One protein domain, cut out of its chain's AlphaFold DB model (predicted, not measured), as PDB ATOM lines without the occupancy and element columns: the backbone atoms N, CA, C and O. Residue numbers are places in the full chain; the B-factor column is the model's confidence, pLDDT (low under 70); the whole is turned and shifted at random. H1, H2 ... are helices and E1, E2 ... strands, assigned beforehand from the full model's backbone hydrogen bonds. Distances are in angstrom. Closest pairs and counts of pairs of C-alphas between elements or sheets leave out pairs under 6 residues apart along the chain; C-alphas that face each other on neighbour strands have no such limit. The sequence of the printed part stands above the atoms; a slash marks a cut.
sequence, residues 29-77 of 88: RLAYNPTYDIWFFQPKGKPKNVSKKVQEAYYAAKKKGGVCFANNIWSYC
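What this domain is: This is residues 29 to 77 of the 88 residues of the protein "uncharacterized protein LOC111065762" of Drosophila obscura (UniProt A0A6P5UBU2). Two small two-stranded hairpins, E1 with E2 and E3 with E4, meet where the first residue of E1 comes beside E3, and their turns lie far apart on opposite sides of the domain. The single helix H1 packs by the open end of the E3 and E4 hairpin, close to Val 67 and Tyr 76, and also comes near E1. The printed part has 49 residues, with four named strands and one named helix in the order E1, E2, H1, E3, E4; the two sheets, in the orders E1 - E2 and E3 - E4, are both antiparallel, and the class is mixed, helices and strands. The whole is compact, with a radius of gyration of the C-alphas of 9.9 A, and its rounded outline spans 24 by 23 by 19 A.

Where its parts are: E1, residues 29 to 33, begins with C-alpha 29 at (143.754, -100.730, 251.914) and is 13.3 A long from first to last C-alpha. E2, residues 38 to 41, measures 10.3 A. H1, residues 52 to 61, begins with C-alpha 52 at (156.401, -105.425, 241.909) and measures 14.1 A. E3, residues 67 to 70, measures 10.4 A. E4, residues 73 to 76, measures 10.2 A and ends with C-alpha 76 at (145.944, -94.997, 244.983).

How they stand to each other: E1 and E2 form an antiparallel hairpin with 154 degrees between their directions; N 31 and O 40 are 2.8 A apart and N 33 and O 38 2.9 A, both within hydrogen-bond range. E1 and E3 have 6 pairs of C-alphas within 8 A, the closest being those of Arg 29 and Cys 68, 4.3 A apart. E3 and E4 form the second antiparallel hairpin, at 147 degrees, with N 68 and O 75 within hydrogen-bond range at 2.8 A. The closest C-alphas of H1 and E3 are those of Tyr 58 and Val 67, 5.5 A apart. Those of H1 and E4 are Ala 61 and Tyr 76, 7.4 A apart. Between E1 and H1 the closest C-alphas are those of Leu 30 and Tyr 58, at 7.6 A. E1 and E4 are near each other, with 5 pairs of C-alphas within 10 A. E2 is apart from both E3 and E4. In H1 every O i to N i+4 pair is within hydrogen-bond range.

The domain as a whole: The two C-alphas farthest apart, those of Thr 35 and Asn 71, are 28.8 A from each other, and the first and last printed C-alphas, of Arg 29 and Cys 77, are 7.2 A apart. The printed part has no cut. The links E1 to E2, H1 to E3 and E3 to E4 are tight, and that from E2 to H1, with 10 residues, is short. The mean pLDDT of the printed part is 91.1, and residue 43 is under 70.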
ATOM      1  N   ARG A  29     142.436-101.370 251.835       91.62
ATOM      2  CA  ARG A  29     143.754-100.730 251.914       91.62
ATOM      3  C   ARG A  29     144.850-101.773 252.106       91.62
ATOM      4  O   ARG A  29     144.779-102.586 253.028       91.62
ATOM      5  N   LEU A  30     145.859-101.728 251.244       94.06
ATOM      6  CA  LEU A  30     147.047-102.565 251.309       94.06
ATOM      7  C   LEU A  30     147.945-102.132 252.467       94.06
ATOM      8  O   LEU A  30     148.209-100.941 252.655       94.06
ATOM      9  N   ALA A  31     148.451-103.114 253.195       93.44
ATOM     10  CA  ALA A  31     149.444-102.965 254.241       93.44
ATOM     11  C   ALA A  31     150.542-104.025 254.092       93.44
ATOM     12  O   ALA A  31     150.345-105.072 253.469       93.44
ATOM     13  N   TYR A  32     151.702-103.733 254.676       93.81
ATOM     14  CA  TYR A  32     152.875-104.600 254.670       93.81
ATOM     15  C   TYR A  32     153.424-104.753 256.087       93.81
ATOM     16  O   TYR A  32     153.653-103.753 256.773       93.81
ATOM     17  N   ASN A  33     153.634-105.997 256.517       92.62
ATOM     18  CA  ASN A  33     154.285-106.324 257.777       92.62
ATOM     19  C   ASN A  33     155.748-106.721 257.503       92.62
ATOM     20  O   ASN A  33     155.974-107.818 256.989       92.62
ATOM     21  N   PRO A  34     156.732-105.877 257.865       92.56
ATOM     22  CA  PRO A  34     158.143-106.147 257.599       92.56
ATOM     23  C   PRO A  34     158.733-107.270 258.457       92.56
ATOM     24  O   PRO A  34     159.736-107.849 258.064       92.56
ATOM     25  N   THR A  35     158.136-107.590 259.611       94.75
ATOM     26  CA  THR A  35     158.626-108.657 260.499       94.75
ATOM     27  C   THR A  35     158.456-110.032 259.867       94.75
ATOM     28  O   THR A  35     159.290-110.909 260.062       94.75
ATOM     29  N   TYR A  36     157.371-110.217 259.117       90.38
ATOM     30  CA  TYR A  36     157.019-111.505 258.518       90.38
ATOM     31  C   TYR A  36     157.096-111.502 256.988       90.38
ATOM     32  O   TYR A  36     156.827-112.535 256.387       90.38
ATOM     33  N   ASP A  37     157.431-110.364 256.371       91.62
ATOM     34  CA  ASP A  37     157.406-110.157 254.916       91.62
ATOM     35  C   ASP A  37     156.040-110.520 254.292       91.62
ATOM     36  O   ASP A  37     155.909-111.305 253.351       91.62
ATOM     37  N   ILE A  38     154.961-109.983 254.882       92.69
ATOM     38  CA  ILE A  38     153.579-110.303 254.485       92.69
ATOM     39  C   ILE A  38     152.824-109.051 254.049       92.69
ATOM     40  O   ILE A  38     152.717-108.070 254.786       92.69
ATOM     41  N   TRP A  39     152.199-109.148 252.877       94.94
ATOM     42  CA  TRP A  39     151.179-108.219 252.394       94.94
ATOM     43  C   TRP A  39     149.789-108.619 252.887       94.94
ATOM     44  O   TRP A  39     149.452-109.804 252.892       94.94
ATOM     45  N   PHE A  40     148.963-107.650 253.278       93.88
ATOM     46  CA  PHE A  40     147.614-107.913 253.784       93.88
ATOM     47  C   PHE A  40     146.664-106.723 253.604       93.88
ATOM     48  O   PHE A  40     147.082-105.579 253.447       93.88
ATOM     49  N   PHE A  41     145.369-107.018 253.656       91.06
ATOM     50  CA  PHE A  41     144.265-106.078 253.771       91.06
ATOM     51  C   PHE A  41     143.630-106.199 255.157       91.06
ATOM     52  O   PHE A  41     143.380-107.305 255.641       91.06
ATOM     53  N   GLN A  42     143.280-105.075 255.773       72.88
ATOM     54  CA  GLN A  42     142.448-105.070 256.981       72.88
ATOM     55  C   GLN A  42     140.979-104.810 256.590       72.88
ATOM     56  O   GLN A  42     140.736-103.851 255.859       72.88
ATOM     57  N   PRO A  43     139.985-105.627 257.011       68.56
ATOM     58  CA  PRO A  43     140.076-106.911 257.723       68.56
ATOM     59  C   PRO A  43     140.155-108.149 256.797       68.56
ATOM     60  O   PRO A  43     140.106-109.277 257.275       68.56
ATOM     61  N   LYS A  44     140.220-107.975 255.468       76.38
ATOM     62  CA  LYS A  44     139.978-109.051 254.481       76.38
ATOM     63  C   LYS A  44     141.144-110.015 254.197       76.38
ATOM     64  O   LYS A  44     141.012-110.867 253.323       76.38
ATOM     65  N   GLY A  45     142.246-109.936 254.941       81.56
ATOM     66  CA  GLY A  45     143.330-110.921 254.876       81.56
ATOM     67  C   GLY A  45     144.297-110.708 253.705       81.56
ATOM     68  O   GLY A  45     144.494-109.586 253.249       81.56
ATOM     69  N   LYS A  46     144.970-111.770 253.250       88.25
ATOM     70  CA  LYS A  46     146.094-111.685 252.299       88.25
ATOM     71  C   LYS A  46     145.616-111.491 250.840       88.25
ATOM     72  O   LYS A  46     144.760-112.254 250.392       88.25
ATOM     73  N   PRO A  47     146.173-110.538 250.063       90.38
ATOM     74  CA  PRO A  47     145.961-110.469 248.615       90.38
ATOM     75  C   PRO A  47     146.510-111.713 247.906       90.38
ATOM     76  O   PRO A  47     147.534-112.264 248.306       90.38
ATOM     77  N   LYS A  48     145.876-112.123 246.801       87.75
ATOM     78  CA  LYS A  48     146.338-113.267 245.993       87.75
ATOM     79  C   LYS A  48     147.759-113.063 245.460       87.75
ATOM     80  O   LYS A  48     148.562-113.990 245.476       87.75
ATOM     81  N   ASN A  49     148.047-111.861 244.976       89.19
ATOM     82  CA  ASN A  49     149.357-111.452 244.491       89.19
ATOM     83  C   ASN A  49     149.506-109.940 244.691       89.19
ATOM     84  O   ASN A  49     148.517-109.213 244.616       89.19
ATOM     85  N   VAL A  50     150.733-109.481 244.922       93.38
ATOM     86  CA  VAL A  50     151.097-108.060 244.938       93.38
ATOM     87  C   VAL A  50     152.274-107.907 243.989       93.38
ATOM     88  O   VAL A  50     153.404-108.255 244.337       93.38
ATOM     89  N   SER A  51     152.004-107.445 242.768       94.44
ATOM     90  CA  SER A  51     153.045-107.287 241.751       94.44
ATOM     91  C   SER A  51     154.107-106.281 242.194       94.44
ATOM     92  O   SER A  51     153.838-105.395 243.006       94.44
ATOM     93  N   LYS A  52     155.310-106.368 241.618       94.69
ATOM     94  CA  LYS A  52     156.401-105.425 241.909       94.69
ATOM     95  C   LYS A  52     155.961-103.962 241.747       94.69
ATOM     96  O   LYS A  52     156.262-103.143 242.606       94.69
ATOM     97  N   LYS A  53     155.163-103.661 240.716       94.38
ATOM     98  CA  LYS A  53     154.621-102.316 240.473       94.38
ATOM     99  C   LYS A  53     153.702-101.845 241.604       94.38
ATOM    100  O   LYS A  53     153.796-100.700 242.036       94.38
ATOM    101  N   VAL A  54     152.848-102.725 242.127       95.69
ATOM    102  CA  VAL A  54     151.993-102.409 243.283       95.69
ATOM    103  C   VAL A  54     152.826-102.210 244.551       95.69
ATOM    104  O   VAL A  54     152.534-101.304 245.331       95.69
ATOM    105  N   GLN A  55     153.889-102.995 244.749       95.81
ATOM    106  CA  GLN A  55     154.811-102.812 245.879       95.81
ATOM    107  C   GLN A  55     155.529-101.457 245.801       95.81
ATOM    108  O   GLN A  55     155.567-100.713 246.782       95.81
ATOM    109  N   GLU A  56     156.048-101.094 244.627       96.12
ATOM    110  CA  GLU A  56     156.676 -99.791 244.371       96.12
ATOM    111  C   GLU A  56     155.689 -98.640 244.614       96.12
ATOM    112  O   GLU A  56     155.998 -97.697 245.352       96.12
ATOM    113  N   ALA A  57     154.465 -98.751 244.088       95.56
ATOM    114  CA  ALA A  57     153.397 -97.781 244.316       95.56
ATOM    115  C   ALA A  57     153.041 -97.657 245.805       95.56
ATOM    116  O   ALA A  57     152.856 -96.544 246.305       95.56
ATOM    117  N   TYR A  58     153.004 -98.772 246.541       95.56
ATOM    118  CA  TYR A  58     152.790 -98.772 247.985       95.56
ATOM    119  C   TYR A  58     153.882 -97.985 248.706       95.56
ATOM    120  O   TYR A  58     153.565 -97.093 249.492       95.56
ATOM    121  N   TYR A  59     155.161 -98.251 248.432       95.81
ATOM    122  CA  TYR A  59     156.250 -97.530 249.095       95.81
ATOM    123  C   TYR A  59     156.267 -96.038 248.749       95.81
ATOM    124  O   TYR A  59     156.539 -95.225 249.638       95.81
ATOM    125  N   ALA A  60     155.909 -95.671 247.516       94.69
ATOM    126  CA  ALA A  60     155.773 -94.277 247.093       94.69
ATOM    127  C   ALA A  60     154.591 -93.560 247.777       94.69
ATOM    128  O   ALA A  60     154.693 -92.384 248.138       94.69
ATOM    129  N   ALA A  61     153.480 -94.268 248.000       93.50
ATOM    130  CA  ALA A  61     152.247 -93.708 248.546       93.50
ATOM    131  C   ALA A  61     152.040 -93.954 250.048       93.50
ATOM    132  O   ALA A  61     151.074 -93.433 250.603       93.50
ATOM    133  N   LYS A  62     152.917 -94.689 250.751       89.56
ATOM    134  CA  LYS A  62     152.684 -95.107 252.153       89.56
ATOM    135  C   LYS A  62     152.406 -93.951 253.119       89.56
ATOM    136  O   LYS A  62     151.607 -94.102 254.037       89.56
ATOM    137  N   LYS A  63     153.024 -92.783 252.892       89.75
ATOM    138  CA  LYS A  63     152.800 -91.546 253.672       89.75
ATOM    139  C   LYS A  63     151.714 -90.631 253.081       89.75
ATOM    140  O   LYS A  63     151.406 -89.602 253.665       89.75
ATOM    141  N   LYS A  64     151.151 -90.994 251.926       89.69
ATOM    142  CA  LYS A  64     150.177 -90.235 251.123       89.69
ATOM    143  C   LYS A  64     148.863 -91.020 250.954       89.69
ATOM    144  O   LYS A  64     148.268 -91.024 249.886       89.69
ATOM    145  N   GLY A  65     148.458 -91.766 251.983       87.94
ATOM    146  CA  GLY A  65     147.219 -92.560 252.007       87.94
ATOM    147  C   GLY A  65     147.331 -94.008 251.512       87.94
ATOM    148  O   GLY A  65     146.520 -94.842 251.903       87.94
ATOM    149  N   GLY A  66     148.381 -94.366 250.774       92.75
ATOM    150  CA  GLY A  66     148.678 -95.748 250.390       92.75
ATOM    151  C   GLY A  66     147.914 -96.248 249.162       92.75
ATOM    152  O   GLY A  66     147.407 -95.469 248.353       92.75
ATOM    153  N   VAL A  67     147.878 -97.571 249.024       94.38
ATOM    154  CA  VAL A  67     147.307 -98.283 247.875       94.38
ATOM    155  C   VAL A  67     146.077 -99.065 248.317       94.38
ATOM    156  O   VAL A  67     146.060 -99.644 249.401       94.38
ATOM    157  N   CYS A  68     145.048 -99.063 247.481       93.00
ATOM    158  CA  CYS A  68     143.757 -99.683 247.716       93.00
ATOM    159  C   CYS A  68     143.443-100.700 246.613       93.00
ATOM    160  O   CYS A  68     143.918-100.579 245.485       93.00
ATOM    161  N   PHE A  69     142.618-101.687 246.945       91.88
ATOM    162  CA  PHE A  69     142.162-102.734 246.043       91.88
ATOM    163  C   PHE A  69     140.641-102.856 246.099       91.88
ATOM    164  O   PHE A  69     140.062-102.998 247.179       91.88
ATOM    165  N   ALA A  70     139.991-102.813 244.943       89.81
ATOM    166  CA  ALA A  70     138.557-103.040 244.800       89.81
ATOM    167  C   ALA A  70     138.263-103.595 243.409       89.81
ATOM    168  O   ALA A  70     138.884-103.171 242.442       89.81
ATOM    169  N   ASN A  71     137.310-104.525 243.294       88.12
ATOM    170  CA  ASN A  71     136.867-105.073 242.004       88.12
ATOM    171  C   ASN A  71     138.017-105.564 241.096       88.12
ATOM    172  O   ASN A  71     137.971-105.377 239.886       88.12
ATOM    173  N   ASN A  72     139.045-106.192 241.680       88.50
ATOM    174  CA  ASN A  72     140.262-106.640 240.984       88.50
ATOM    175  C   ASN A  72     141.137-105.525 240.388       88.50
ATOM    176  O   ASN A  72     141.957-105.792 239.515       88.50
ATOM    177  N   ILE A  73     140.990-104.294 240.876       91.25
ATOM    178  CA  ILE A  73     141.740-103.125 240.419       91.25
ATOM    179  C   ILE A  73     142.534-102.554 241.592       91.25
ATOM    180  O   ILE A  73     141.997-102.341 242.685       91.25
ATOM    181  N   TRP A  74     143.815-102.287 241.344       93.69
ATOM    182  CA  TRP A  74     144.682-101.534 242.243       93.69
ATOM    183  C   TRP A  74     144.601-100.044 241.931       93.69
ATOM    184  O   TRP A  74     144.667 -99.639 240.772       93.69
ATOM    185  N   SER A  75     144.494 -99.217 242.965       94.31
ATOM    186  CA  SER A  75     144.471 -97.763 242.824       94.31
ATOM    187  C   SER A  75     145.141 -97.075 244.006       94.31
ATOM    188  O   SER A  75     145.199 -97.622 245.109       94.31
ATOM    189  N   TYR A  76     145.573 -95.832 243.840       93.88
ATOM    190  CA  TYR A  76     145.944 -94.997 244.983       93.88
ATOM    191  C   TYR A  76     144.701 -94.670 245.819       93.88
ATOM    192  O   TYR A  76     143.654 -94.314 245.278       93.88
ATOM    193  N   CYS A  77     144.787 -94.801 247.147       90.94
ATOM    194  CA  CYS A  77     143.609 -94.658 248.010       90.94
ATOM    195  C   CYS A  77     143.004 -93.245 247.975       90.94
ATOM    196  O   CYS A  77     141.785 -93.122 248.025       90.94
TER     197      CYS A  77